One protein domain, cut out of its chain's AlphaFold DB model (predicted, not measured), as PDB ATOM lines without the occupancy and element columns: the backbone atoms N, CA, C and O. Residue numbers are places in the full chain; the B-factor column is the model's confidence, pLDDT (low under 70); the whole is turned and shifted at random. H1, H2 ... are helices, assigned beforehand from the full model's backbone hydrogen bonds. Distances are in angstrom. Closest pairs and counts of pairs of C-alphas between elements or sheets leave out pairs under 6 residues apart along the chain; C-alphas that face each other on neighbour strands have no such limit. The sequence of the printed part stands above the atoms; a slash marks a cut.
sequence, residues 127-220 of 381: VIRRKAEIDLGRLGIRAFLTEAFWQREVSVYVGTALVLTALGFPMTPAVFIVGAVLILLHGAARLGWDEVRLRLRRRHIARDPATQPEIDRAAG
ATOM      1  N   VAL A 127      10.304   6.312 -38.666       82.00
ATOM      2  CA  VAL A 127      11.681   5.946 -39.037       82.00
ATOM      3  C   VAL A 127      12.540   7.179 -39.307       82.00
ATOM      4  O   VAL A 127      13.614   7.308 -38.721       82.00
ATOM      5  N   ILE A 128      12.047   8.139 -40.098       83.81
ATOM      6  CA  ILE A 128      12.756   9.400 -40.386       83.81
ATOM      7  C   ILE A 128      13.072  10.153 -39.092       83.81
ATOM      8  O   ILE A 128      14.163  10.705 -38.930       83.81
ATOM      9  N   ARG A 129      12.125  10.178 -38.142       82.81
ATOM     10  CA  ARG A 129      12.353  10.775 -36.822       82.81
ATOM     11  C   ARG A 129      13.492  10.066 -36.095       82.81
ATOM     12  O   ARG A 129      14.393  10.744 -35.616       82.81
ATOM     13  N   ARG A 130      13.471   8.734 -36.036       80.38
ATOM     14  CA  ARG A 130      14.491   7.946 -35.334       80.38
ATOM     15  C   ARG A 130      15.876   8.100 -35.966       80.38
ATOM     16  O   ARG A 130      16.846   8.281 -35.241       80.38
ATOM     17  N   LYS A 131      15.967   8.120 -37.299       79.31
ATOM     18  CA  LYS A 131      17.220   8.401 -38.017       79.31
ATOM     19  C   LYS A 131      17.762   9.792 -37.679       79.31
ATOM     20  O   LYS A 131      18.930   9.926 -37.336       79.31
ATOM     21  N   ALA A 132      16.901  10.812 -37.649       81.69
ATOM     22  CA  ALA A 132      17.291  12.155 -37.212       81.69
ATOM     23  C   ALA A 132      17.748  12.208 -35.739       81.69
ATOM     24  O   ALA A 132      18.662  12.964 -35.418       81.69
ATOM     25  N   GLU A 133      17.119  11.432 -34.847       81.69
ATOM     26  CA  GLU A 133      17.511  11.325 -33.431       81.69
ATOM     27  C   GLU A 133      18.911  10.696 -33.286       81.69
ATOM     28  O   GLU A 133      19.717  11.192 -32.496       81.69
ATOM     29  N   ILE A 134      19.218   9.660 -34.079       81.88
ATOM     30  CA  ILE A 134      20.527   8.984 -34.115       81.88
ATOM     31  C   ILE A 134      21.610   9.917 -34.666       81.88
ATOM     32  O   ILE A 134      22.614  10.131 -33.990       81.88
ATOM     33  N   ASP A 135      21.384  10.531 -35.832       79.81
ATOM     34  CA  ASP A 135      22.331  11.458 -36.475       79.81
ATOM     35  C   ASP A 135      22.731  12.617 -35.551       79.81
ATOM     36  O   ASP A 135      23.875  13.069 -35.543       79.81
ATOM     37  N   LEU A 136      21.765  13.140 -34.794       80.75
ATOM     38  CA  LEU A 136      21.973  14.285 -33.909       80.75
ATOM     39  C   LEU A 136      22.407  13.880 -32.494       80.75
ATOM     40  O   LEU A 136      22.793  14.760 -31.719       80.75
ATOM     41  N   GLY A 137      22.298  12.598 -32.132       77.12
ATOM     42  CA  GLY A 137      22.493  12.105 -30.766       77.12
ATOM     43  C   GLY A 137      21.535  12.742 -29.751       77.12
ATOM     44  O   GLY A 137      21.903  12.950 -28.593       77.12
ATOM     45  N   ARG A 138      20.328  13.139 -30.180       78.62
ATOM     46  CA  ARG A 138      19.355  13.886 -29.363       78.62
ATOM     47  C   ARG A 138      17.950  13.335 -29.548       78.62
ATOM     48  O   ARG A 138      17.489  13.165 -30.668       78.62
ATOM     49  N   LEU A 139      17.238  13.159 -28.436       73.38
ATOM     50  CA  LEU A 139      15.864  12.640 -28.412       73.38
ATOM     51  C   LEU A 139      14.792  13.743 -28.576       73.38
ATOM     52  O   LEU A 139      13.608  13.447 -28.745       73.38
ATOM     53  N   GLY A 140      15.182  15.023 -28.514       78.94
ATOM     54  CA  GLY A 140      14.244  16.153 -28.539       78.94
ATOM     55  C   GLY A 140      13.253  16.089 -27.375       78.94
ATOM     56  O   GLY A 140      13.629  15.717 -26.263       78.94
ATOM     57  N   ILE A 141      11.973  16.376 -27.634       78.94
ATOM     58  CA  ILE A 141      10.916  16.351 -26.600       78.94
ATOM     59  C   ILE A 141      10.795  14.979 -25.916       78.94
ATOM     60  O   ILE A 141      10.436  14.918 -24.744       78.94
ATOM     61  N   ARG A 142      11.150  13.872 -26.585       73.75
ATOM     62  CA  ARG A 142      11.112  12.538 -25.957       73.75
ATOM     63  C   ARG A 142      12.064  12.412 -24.768       73.75
ATOM     64  O   ARG A 142      11.791  11.612 -23.880       73.75
ATOM     65  N   ALA A 143      13.128  13.218 -24.709       73.25
ATOM     66  CA  ALA A 143      14.034  13.247 -23.562       73.25
ATOM     67  C   ALA A 143      13.317  13.643 -22.262       73.25
ATOM     68  O   ALA A 143      13.704  13.182 -21.196       73.25
ATOM     69  N   PHE A 144      12.249  14.441 -22.333       71.88
ATOM     70  CA  PHE A 144      11.472  14.846 -21.158       71.88
ATOM     71  C   PHE A 144      10.884  13.655 -20.385       71.88
ATOM     72  O   PHE A 144      10.734  13.713 -19.169       71.88
ATOM     73  N   LEU A 145      10.571  12.562 -21.084       69.25
ATOM     74  CA  LEU A 145      10.042  11.334 -20.484       69.25
ATOM     75  C   LEU A 145      11.144  10.452 -19.878       69.25
ATOM     76  O   LEU A 145      10.845   9.404 -19.314       69.25
ATOM     77  N   THR A 146      12.414  10.844 -20.014       74.31
ATOM     78  CA  THR A 146      13.556  10.077 -19.510       74.31
ATOM     79  C   THR A 146      14.027  10.629 -18.173       74.31
ATOM     80  O   THR A 146      14.240  11.829 -18.013       74.31
ATOM     81  N   GLU A 147      14.250   9.735 -17.216       69.81
ATOM     82  CA  GLU A 147      14.755  10.089 -15.888       69.81
ATOM     83  C   GLU A 147      16.124  10.787 -15.959       69.81
ATOM     84  O   GLU A 147      16.375  11.762 -15.253       69.81
ATOM     85  N   ALA A 148      16.978  10.356 -16.893       76.56
ATOM     86  CA  ALA A 148      18.309  10.919 -17.107       76.56
ATOM     87  C   ALA A 148      18.292  12.419 -17.453       76.56
ATOM     88  O   ALA A 148      19.203  13.153 -17.064       76.56
ATOM     89  N   PHE A 149      17.264  12.895 -18.167       76.56
ATOM     90  CA  PHE A 149      17.111  14.321 -18.459       76.56
ATOM     91  C   PHE A 149      16.900  15.117 -17.167       76.56
ATOM     92  O   PHE A 149      17.629  16.070 -16.900       76.56
ATOM     93  N   TRP A 150      15.964  14.680 -16.325       77.00
ATOM     94  CA  TRP A 150      15.651  15.356 -15.067       77.00
ATOM     95  C   TRP A 150      16.780  15.282 -14.052       77.00
ATOM     96  O   TRP A 150      17.082  16.288 -13.418       77.00
ATOM     97  N   GLN A 151      17.464  14.142 -13.945       81.50
ATOM     98  CA  GLN A 151      18.653  14.021 -13.099       81.50
ATOM     99  C   GLN A 151      19.733  15.030 -13.510       81.50
ATOM    100  O   GLN A 151      20.350  15.671 -12.656       81.50
ATOM    101  N   ARG A 152      19.929  15.234 -14.819       79.50
ATOM    102  CA  ARG A 152      20.879  16.227 -15.323       79.50
ATOM    103  C   ARG A 152      20.456  17.647 -14.960       79.50
ATOM    104  O   ARG A 152      21.281  18.388 -14.433       79.50
ATOM    105  N   GLU A 153      19.204  18.021 -15.197       79.81
ATOM    106  CA  GLU A 153      18.705  19.365 -14.873       79.81
ATOM    107  C   GLU A 153      18.751  19.649 -13.359       79.81
ATOM    108  O   GLU A 153      19.188  20.721 -12.937       79.81
ATOM    109  N   VAL A 154      18.432  18.654 -12.523       81.31
ATOM    110  CA  VAL A 154      18.580  18.749 -11.063       81.31
ATOM    111  C   VAL A 154      20.049  18.905 -10.662       81.31
ATOM    112  O   VAL A 154      20.360  19.740  -9.818       81.31
ATOM    113  N   SER A 155      20.978  18.166 -11.275       82.50
ATOM    114  CA  SER A 155      22.409  18.297 -10.960       82.50
ATOM    115  C   SER A 155      22.979  19.671 -11.333       82.50
ATOM    116  O   SER A 155      23.729  20.258 -10.552       82.50
ATOM    117  N   VAL A 156      22.574  20.228 -12.481       81.00
ATOM    118  CA  VAL A 156      22.940  21.590 -12.900       81.00
ATOM    119  C   VAL A 156      22.412  22.604 -11.893       81.00
ATOM    120  O   VAL A 156      23.137  23.513 -11.488       81.00
ATOM    121  N   TYR A 157      21.178  22.425 -11.432       81.06
ATOM    122  CA  TYR A 157      20.600  23.292 -10.421       81.06
ATOM    123  C   TYR A 157      21.323  23.226  -9.085       81.06
ATOM    124  O   TYR A 157      21.692  24.269  -8.555       81.06
ATOM    125  N   VAL A 158      21.573  22.026  -8.564       81.50
ATOM    126  CA  VAL A 158      22.295  21.837  -7.300       81.50
ATOM    127  C   VAL A 158      23.705  22.427  -7.395       81.50
ATOM    128  O   VAL A 158      24.139  23.107  -6.470       81.50
ATOM    129  N   GLY A 159      24.392  22.261  -8.530       81.38
ATOM    130  CA  GLY A 159      25.689  22.896  -8.774       81.38
ATOM    131  C   GLY A 159      25.611  24.425  -8.779       81.38
ATOM    132  O   GLY A 159      26.415  25.090  -8.131       81.38
ATOM    133  N   THR A 160      24.604  24.993  -9.447       80.06
ATOM    134  CA  THR A 160      24.397  26.451  -9.508       80.06
ATOM    135  C   THR A 160      24.041  27.021  -8.131       80.06
ATOM    136  O   THR A 160      24.585  28.041  -7.713       80.06
ATOM    137  N   ALA A 161      23.177  26.326  -7.394       80.19
ATOM    138  CA  ALA A 161      22.803  26.625  -6.020       80.19
ATOM    139  C   ALA A 161      24.021  26.621  -5.083       80.19
ATOM    140  O   ALA A 161      24.186  27.541  -4.281       80.19
ATOM    141  N   LEU A 162      24.909  25.632  -5.214       81.44
ATOM    142  CA  LEU A 162      26.136  25.527  -4.424       81.44
ATOM    143  C   LEU A 162      27.082  26.702  -4.705       81.44
ATOM    144  O   LEU A 162      27.574  27.321  -3.764       81.44
ATOM    145  N   VAL A 163      27.272  27.071  -5.976       83.56
ATOM    146  CA  VAL A 163      28.087  28.237  -6.366       83.56
ATOM    147  C   VAL A 163      27.513  29.539  -5.802       83.56
ATOM    148  O   VAL A 163      28.252  30.337  -5.234       83.56
ATOM    149  N   LEU A 164      26.200  29.752  -5.908       82.31
ATOM    150  CA  LEU A 164      25.548  30.944  -5.355       82.31
ATOM    151  C   LEU A 164      25.668  31.005  -3.827       82.31
ATOM    152  O   LEU A 164      25.941  32.069  -3.274       82.31
ATOM    153  N   THR A 165      25.548  29.860  -3.154       81.75
ATOM    154  CA  THR A 165      25.753  29.762  -1.700       81.75
ATOM    155  C   THR A 165      27.195  30.101  -1.325       81.75
ATOM    156  O   THR A 165      27.425  30.862  -0.389       81.75
ATOM    157  N   ALA A 166      28.174  29.591  -2.079       83.12
ATOM    158  CA  ALA A 166      29.591  29.881  -1.866       83.12
ATOM    159  C   ALA A 166      29.933  31.369  -2.074       83.12
ATOM    160  O   ALA A 166      30.844  31.887  -1.436       83.12
ATOM    161  N   LEU A 167      29.173  32.069  -2.922       85.75
ATOM    162  CA  LEU A 167      29.273  33.517  -3.139       85.75
ATOM    163  C   LEU A 167      28.504  34.351  -2.095       85.75
ATOM    164  O   LEU A 167      28.471  35.575  -2.200       85.75
ATOM    165  N   GLY A 168      27.899  33.715  -1.085       82.31
ATOM    166  CA  GLY A 168      27.221  34.391   0.022       82.31
ATOM    167  C   GLY A 168      25.769  34.788  -0.255       82.31
ATOM    168  O   GLY A 168      25.199  35.561   0.516       82.31
ATOM    169  N   PHE A 169      25.142  34.273  -1.321       80.75
ATOM    170  CA  PHE A 169      23.719  34.515  -1.561       80.75
ATOM    171  C   PHE A 169      22.849  33.698  -0.587       80.75
ATOM    172  O   PHE A 169      23.044  32.488  -0.452       80.75
ATOM    173  N   PRO A 170      21.860  34.321   0.083       78.44
ATOM    174  CA  PRO A 170      21.001  33.627   1.035       78.44
ATOM    175  C   PRO A 170      20.018  32.694   0.316       78.44
ATOM    176  O   PRO A 170      19.139  33.127  -0.432       78.44
ATOM    177  N   MET A 171      20.131  31.396   0.594       78.75
ATOM    178  CA  MET A 171      19.291  30.349   0.008       78.75
ATOM    179  C   MET A 171      17.945  30.243   0.734       78.75
ATOM    180  O   MET A 171      17.686  29.315   1.497       78.75
ATOM    181  N   THR A 172      17.085  31.236   0.524       83.50
ATOM    182  CA  THR A 172      15.719  31.241   1.068       83.50
ATOM    183  C   THR A 172      14.782  30.350   0.238       83.50
ATOM    184  O   THR A 172      15.022  30.155  -0.957       83.50
ATOM    185  N   PRO A 173      13.665  29.849   0.805       78.75
ATOM    186  CA  PRO A 173      12.687  29.040   0.067       78.75
ATOM    187  C   PRO A 173      12.171  29.723  -1.209       78.75
ATOM    188  O   PRO A 173      11.939  29.064  -2.219       78.75
ATOM    189  N   ALA A 174      12.051  31.054  -1.196       78.19
ATOM    190  CA  ALA A 174      11.653  31.838  -2.361       78.19
ATOM    191  C   ALA A 174      12.687  31.762  -3.500       78.19
ATOM    192  O   ALA A 174      12.312  31.581  -4.656       78.19
ATOM    193  N   VAL A 175      13.985  31.828  -3.179       78.50
ATOM    194  CA  VAL A 175      15.073  31.669  -4.161       78.50
ATOM    195  C   VAL A 175      15.068  30.257  -4.743       78.50
ATOM    196  O   VAL A 175      15.252  30.099  -5.949       78.50
ATOM    197  N   PHE A 176      14.763  29.240  -3.929       76.62
ATOM    198  CA  PHE A 176      14.611  27.869  -4.420       76.62
ATOM    199  C   PHE A 176      13.453  27.718  -5.415       76.62
ATOM    200  O   PHE A 176      13.606  27.049  -6.434       76.62
ATOM    201  N   ILE A 177      12.306  28.350  -5.151       80.88
ATOM    202  CA  ILE A 177      11.143  28.311  -6.052       80.88
ATOM    203  C   ILE A 177      11.465  29.014  -7.375       80.88
ATOM    204  O   ILE A 177      11.194  28.470  -8.445       80.88
ATOM    205  N   VAL A 178      12.085  30.196  -7.322       81.50
ATOM    206  CA  VAL A 178      12.491  30.934  -8.529       81.50
ATOM    207  C   VAL A 178      13.523  30.140  -9.329       81.50
ATOM    208  O   VAL A 178      13.399  30.024 -10.548       81.50
ATOM    209  N   GLY A 179      14.496  29.529  -8.651       78.12
ATOM    210  CA  GLY A 179      15.466  28.625  -9.259       78.12
ATOM    211  C   GLY A 179      14.794  27.445  -9.960       78.12
ATOM    212  O   GLY A 179      15.064  27.205 -11.133       78.12
ATOM    213  N   ALA A 180      13.851  26.773  -9.295       77.00
ATOM    214  CA  ALA A 180      13.085  25.667  -9.869       77.00
ATOM    215  C   ALA A 180      12.341  26.064 -11.158       77.00
ATOM    216  O   ALA A 180      12.396  25.350 -12.163       77.00
ATOM    217  N   VAL A 181      11.691  27.231 -11.156       82.94
ATOM    218  CA  VAL A 181      10.984  27.773 -12.327       82.94
ATOM    219  C   VAL A 181      11.952  28.098 -13.467       82.94
ATOM    220  O   VAL A 181      11.663  27.790 -14.625       82.94
ATOM    221  N   LEU A 182      13.118  28.670 -13.160       82.19
ATOM    222  CA  LEU A 182      14.141  28.976 -14.162       82.19
ATOM    223  C   LEU A 182      14.729  27.713 -14.802       82.19
ATOM    224  O   LEU A 182      14.935  27.711 -16.014       82.19
ATOM    225  N   ILE A 183      14.943  26.631 -14.046       81.06
ATOM    226  CA  ILE A 183      15.379  25.339 -14.610       81.06
ATOM    227  C   ILE A 183      14.317  24.792 -15.556       81.06
ATOM    228  O   ILE A 183      14.649  24.351 -16.650       81.06
ATOM    229  N   LEU A 184      13.039  24.827 -15.163       80.94
ATOM    230  CA  LEU A 184      11.950  24.344 -16.011       80.94
ATOM    231  C   LEU A 184      11.885  25.130 -17.323       80.94
ATOM    232  O   LEU A 184      11.783  24.531 -18.391       80.94
ATOM    233  N   LEU A 185      12.010  26.457 -17.254       84.44
ATOM    234  CA  LEU A 185      12.087  27.328 -18.429       84.44
ATOM    235  C   LEU A 185      13.318  27.031 -19.290       84.44
ATOM    236  O   LEU A 185      13.200  26.935 -20.512       84.44
ATOM    237  N   HIS A 186      14.489  26.857 -18.677       83.31
ATOM    238  CA  HIS A 186      15.732  26.568 -19.387       83.31
ATOM    239  C   HIS A 186      15.694  25.191 -20.064       83.31
ATOM    240  O   HIS A 186      16.006  25.071 -21.251       83.31
ATOM    241  N   GLY A 187      15.229  24.169 -19.346       80.50
ATOM    242  CA  GLY A 187      15.002  22.825 -19.859       80.50
ATOM    243  C   GLY A 187      13.986  22.818 -21.000       80.50
ATOM    244  O   GLY A 187      14.248  22.223 -22.044       80.50
ATOM    245  N   ALA A 188      12.874  23.547 -20.870       83.62
ATOM    246  CA  ALA A 188      11.874  23.688 -21.930       83.62
ATOM    247  C   ALA A 188      12.436  24.394 -23.174       83.62
ATOM    248  O   ALA A 188      12.214  23.931 -24.293       83.62
ATOM    249  N   ALA A 189      13.203  25.475 -23.002       86.06
ATOM    250  CA  ALA A 189      13.849  26.182 -24.106       86.06
ATOM    251  C   ALA A 189      14.863  25.286 -24.835       86.06
ATOM    252  O   ALA A 189      14.888  25.242 -26.067       86.06
ATOM    253  N   ARG A 190      15.658  24.516 -24.085       82.88
ATOM    254  CA  ARG A 190      16.625  23.559 -24.632       82.88
ATOM    255  C   ARG A 190      15.941  22.417 -25.384       82.88
ATOM    256  O   ARG A 190      16.341  22.116 -26.506       82.88
ATOM    257  N   LEU A 191      14.890  21.827 -24.813       83.88
ATOM    258  CA  LEU A 191      14.072  20.805 -25.478       83.88
ATOM    259  C   LEU A 191      13.418  21.354 -26.749       83.88
ATOM    260  O   LEU A 191      13.407  20.679 -27.776       83.88
ATOM    261  N   GLY A 192      12.914  22.589 -26.700       84.81
ATOM    262  CA  GLY A 192      12.347  23.281 -27.853       84.81
ATOM    263  C   GLY A 192      13.375  23.480 -28.964       84.81
ATOM    264  O   GLY A 192      13.099  23.178 -30.123       84.81
ATOM    265  N   TRP A 193      14.587  23.913 -28.617       87.69
ATOM    266  CA  TRP A 193      15.691  24.048 -29.567       87.69
ATOM    267  C   TRP A 193      16.105  22.706 -30.182       87.69
ATOM    268  O   TRP A 193      16.298  22.607 -31.398       87.69
ATOM    269  N   ASP A 194      16.192  21.657 -29.365       86.06
ATOM    270  CA  ASP A 194      16.513  20.304 -29.819       86.06
ATOM    271  C   ASP A 194      15.432  19.752 -30.756       86.06
ATOM    272  O   ASP A 194      15.756  19.174 -31.792       86.06
ATOM    273  N   GLU A 195      14.155  20.001 -30.468       89.06
ATOM    274  CA  GLU A 195      13.040  19.630 -31.342       89.06
ATOM    275  C   GLU A 195      13.047  20.424 -32.656       89.06
ATOM    276  O   GLU A 195      12.765  19.861 -33.714       89.06
ATOM    277  N   VAL A 196      13.401  21.713 -32.635       89.06
ATOM    278  CA  VAL A 196      13.559  22.514 -33.861       89.06
ATOM    279  C   VAL A 196      14.668  21.932 -34.736       89.06
ATOM    280  O   VAL A 196      14.453  21.721 -35.933       89.06
ATOM    281  N   ARG A 197      15.827  21.601 -34.152       87.88
ATOM    282  CA  ARG A 197      16.921  20.930 -34.872       87.88
ATOM    283  C   ARG A 197      16.484  19.583 -35.437       87.88
ATOM    284  O   ARG A 197      16.756  19.299 -36.604       87.88
ATOM    285  N   LEU A 198      15.748  18.798 -34.653       87.06
ATOM    286  CA  LEU A 198      15.193  17.522 -35.091       87.06
ATOM    287  C   LEU A 198      14.255  17.709 -36.289       87.06
ATOM    288  O   LEU A 198      14.380  17.011 -37.291       87.06
ATOM    289  N   ARG A 199      13.337  18.682 -36.232       87.81
ATOM    290  CA  ARG A 199      12.406  18.994 -37.329       87.81
ATOM    291  C   ARG A 199      13.133  19.414 -38.602       87.81
ATOM    292  O   ARG A 199      12.735  18.986 -39.684       87.81
ATOM    293  N   LEU A 200      14.191  20.216 -38.489       90.00
ATOM    294  CA  LEU A 200      15.013  20.614 -39.635       90.00
ATOM    295  C   LEU A 200      15.725  19.408 -40.256       90.00
ATOM    296  O   LEU A 200      15.652  19.222 -41.470       90.00
ATOM    297  N   ARG A 201      16.337  18.544 -39.437       87.44
ATOM    298  CA  ARG A 201      17.014  17.335 -39.926       87.44
ATOM    299  C   ARG A 201      16.036  16.346 -40.558       87.44
ATOM    300  O   ARG A 201      16.312  15.847 -41.641       87.44
ATOM    301  N   ARG A 202      14.859  16.144 -39.958       88.62
ATOM    302  CA  ARG A 202      13.776  15.326 -40.534       88.62
ATOM    303  C   ARG A 202      13.357  15.823 -41.915       88.62
ATOM    304  O   ARG A 202      13.196  15.011 -42.815       88.62
ATOM    305  N   ARG A 203      13.199  17.140 -42.097       88.50
ATOM    306  CA  ARG A 203      12.870  17.731 -43.407       88.50
ATOM    307  C   ARG A 203      13.971  17.523 -44.440       88.50
ATOM    308  O   ARG A 203      13.658  17.396 -45.614       88.50
ATOM    309  N   HIS A 204      15.231  17.536 -44.014       87.56
ATOM    310  CA  HIS A 204      16.359  17.285 -44.901       87.56
ATOM    311  C   HIS A 204      16.391  15.822 -45.353       87.56
ATOM    312  O   HIS A 204      16.384  15.577 -46.551       87.56
ATOM    313  N   ILE A 205      16.299  14.875 -44.411       84.19
ATOM    314  CA  ILE A 205      16.238  13.433 -44.698       84.19
ATOM    315  C   ILE A 205      15.038  13.111 -45.602       84.19
ATOM    316  O   ILE A 205      15.190  12.458 -46.621       84.19
ATOM    317  N   ALA A 206      13.854  13.649 -45.297       83.50
ATOM    318  CA  ALA A 206      12.652  13.410 -46.101       83.50
ATOM    319  C   ALA A 206      12.740  13.946 -47.544       83.50
ATOM    320  O   ALA A 206      11.956  13.535 -48.392       83.50
ATOM    321  N   ARG A 207      13.640  14.898 -47.822       86.06
ATOM    322  CA  ARG A 207      13.844  15.472 -49.162       86.06
ATOM    323  C   ARG A 207      15.014  14.844 -49.912       86.06
ATOM    324  O   ARG A 207      15.189  15.172 -51.080       86.06
ATOM    325  N   ASP A 208      15.810  14.005 -49.259       84.88
ATOM    326  CA  ASP A 208      16.981  13.386 -49.863       84.88
ATOM    327  C   ASP A 208      16.587  12.066 -50.551       84.88
ATOM    328  O   ASP A 208      16.308  11.079 -49.857       84.88
ATOM    329  N   PRO A 209      16.559  12.019 -51.899       78.00
ATOM    330  CA  PRO A 209      16.147  10.828 -52.637       78.00
ATOM    331  C   PRO A 209      17.099   9.646 -52.429       78.00
ATOM    332  O   PRO A 209      16.668   8.504 -52.548       78.00
ATOM    333  N   ALA A 210      18.365   9.885 -52.066       78.94
ATOM    334  CA  ALA A 210      19.331   8.811 -51.832       78.94
ATOM    335  C   ALA A 210      19.026   8.012 -50.555       78.94
ATOM    336  O   ALA A 210      19.416   6.854 -50.439       78.94
ATOM    337  N   THR A 211      18.316   8.617 -49.595       78.19
ATOM    338  CA  THR A 211      18.012   7.983 -48.300       78.19
ATOM    339  C   THR A 211      16.660   7.278 -48.252       78.19
ATOM    340  O   THR A 211      16.450   6.467 -47.352       78.19
ATOM    341  N   GLN A 212      15.774   7.542 -49.219       73.12
ATOM    342  CA  GLN A 212      14.446   6.923 -49.320       73.12
ATOM    343  C   GLN A 212      14.479   5.385 -49.292       73.12
ATOM    344  O   GLN A 212      13.858   4.829 -48.391       73.12
ATOM    345  N   PRO A 213      15.284   4.676 -50.115       65.56
ATOM    346  CA  PRO A 213      15.261   3.208 -50.117       65.56
ATOM    347  C   PRO A 213      15.687   2.593 -48.774       65.56
ATOM    348  O   PRO A 213      15.265   1.499 -48.410       65.56
ATOM    349  N   GLU A 214      16.529   3.286 -48.004       70.88
ATOM    350  CA  GLU A 214      16.931   2.837 -46.671       70.88
ATOM    351  C   GLU A 214      15.827   3.078 -45.627       70.88
ATOM    352  O   GLU A 214      15.621   2.256 -44.732       70.88
ATOM    353  N   ILE A 215      15.118   4.207 -45.730       73.25
ATOM    354  CA  ILE A 215      14.009   4.585 -44.841       73.25
ATOM    355  C   ILE A 215      12.829   3.641 -45.035       73.25
ATOM    356  O   ILE A 215      12.265   3.152 -44.055       73.25
ATOM    357  N   ASP A 216      12.502   3.386 -46.288       66.12
ATOM    358  CA  ASP A 216      11.397   2.563 -46.740       66.12
ATOM    359  C   ASP A 216      11.624   1.095 -46.306       66.12
ATOM    360  O   ASP A 216      10.825   0.512 -45.558       66.12
ATOM    361  N   ARG A 217      12.846   0.576 -46.514       61.75
ATOM    362  CA  ARG A 217      13.306  -0.709 -45.949       61.75
ATOM    363  C   ARG A 217      13.196  -0.767 -44.423       61.75
ATOM    364  O   ARG A 217      12.733  -1.763 -43.858       61.75
ATOM    365  N   ALA A 218      13.648   0.270 -43.720       65.56
ATOM    366  CA  ALA A 218      13.588   0.315 -42.261       65.56
ATOM    367  C   ALA A 218      12.143   0.415 -41.733       65.56
ATOM    368  O   ALA A 218      11.851  -0.104 -40.649       65.56
ATOM    369  N   ALA A 219      11.230   1.038 -42.482       66.62
ATOM    370  CA  ALA A 219       9.804   1.085 -42.169       66.62
ATOM    371  C   ALA A 219       9.176  -0.303 -42.302       66.62
ATOM    372  O   ALA A 219       8.570  -0.780 -41.337       66.62
ATOM    373  N   GLY A 220       9.437  -1.001 -43.412       63.44
ATOM    374  CA  GLY A 220       9.003  -2.384 -43.614       63.44
ATOM    375  C   GLY A 220       9.468  -3.317 -42.491       63.44
ATOM    376  O   GLY A 220       8.680  -4.085 -41.933       63.44
TER     377      GLY A 220
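Overview. This is residues 127 to 220 of the 381 residues of an uncharacterized protein of Ferruginivarius sediminum (UniProt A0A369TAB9). One long helix, H4, runs along most of a rod, and a row of shorter helices, H3, H2 and H1, covers one side of it, each crossing it at a slant. H3 and H4 form an open helical hairpin that splays apart toward their link, where residues 163 to 168 stick out, while H5 packs on H1 at the rod's other end. The printed part has 94 residues with five named helices, in the order H1 to H5, and no named strand; the class is all helix. It is only just extended, close to loose, with a radius of gyration of the C-alphas of 18.8 A, and spans 60 by 20 by 18 A.

Along the chain. H4, residues 173 to 207, is 51.1 A long, from C-alpha 173 at (12.687, 29.040, 0.067) to C-alpha 207 at (13.844, 15.472, -49.162). H3, residues 147 to 166, is 28.4 A long. H2 holds residues 140 to 145, 10.3 A. H1, residues 127 to 136, 14.2 A, begins at C-alpha 127 (11.681, 5.946, -39.037). H5 holds residues 212 to 220, 12.2 A.

Arrangement. The hub H4 touches three helices, each at a steep tilt, opposite ways. Its residues 179 to 187 touch residues 153 to 157 of H3 at 43 degrees; the closest C-alphas, of Glu 153 and Ile 183, are 6.8 A apart. H2 touches it at 47 degrees, with C-alphas of Gly 140 and Glu 195 closest at 4.6 A. H1 touches it at 63 degrees, with C-alphas of Ala 132 and Arg 202 closest at 5.8 A. H5 touches H1, with C-alphas of Val 127 and Ala 219 closest at 6.1 A. H3 is apart from H1 and H5. Every O i to N i+4 pair is within hydrogen-bond range in H1, H3, H4 and H5; in H2 0 of 2 are, against 3 of 3 O i to N i+3 pairs.

Size, cuts and confidence. The C-alphas of Gly 168 and Pro 213, the two farthest apart, are 60.2 A from each other. The printed part has no cut and no long link. Mean pLDDT of the printed part is 80.0; residues 145, 147, 213 and 216 to 220 are under 70.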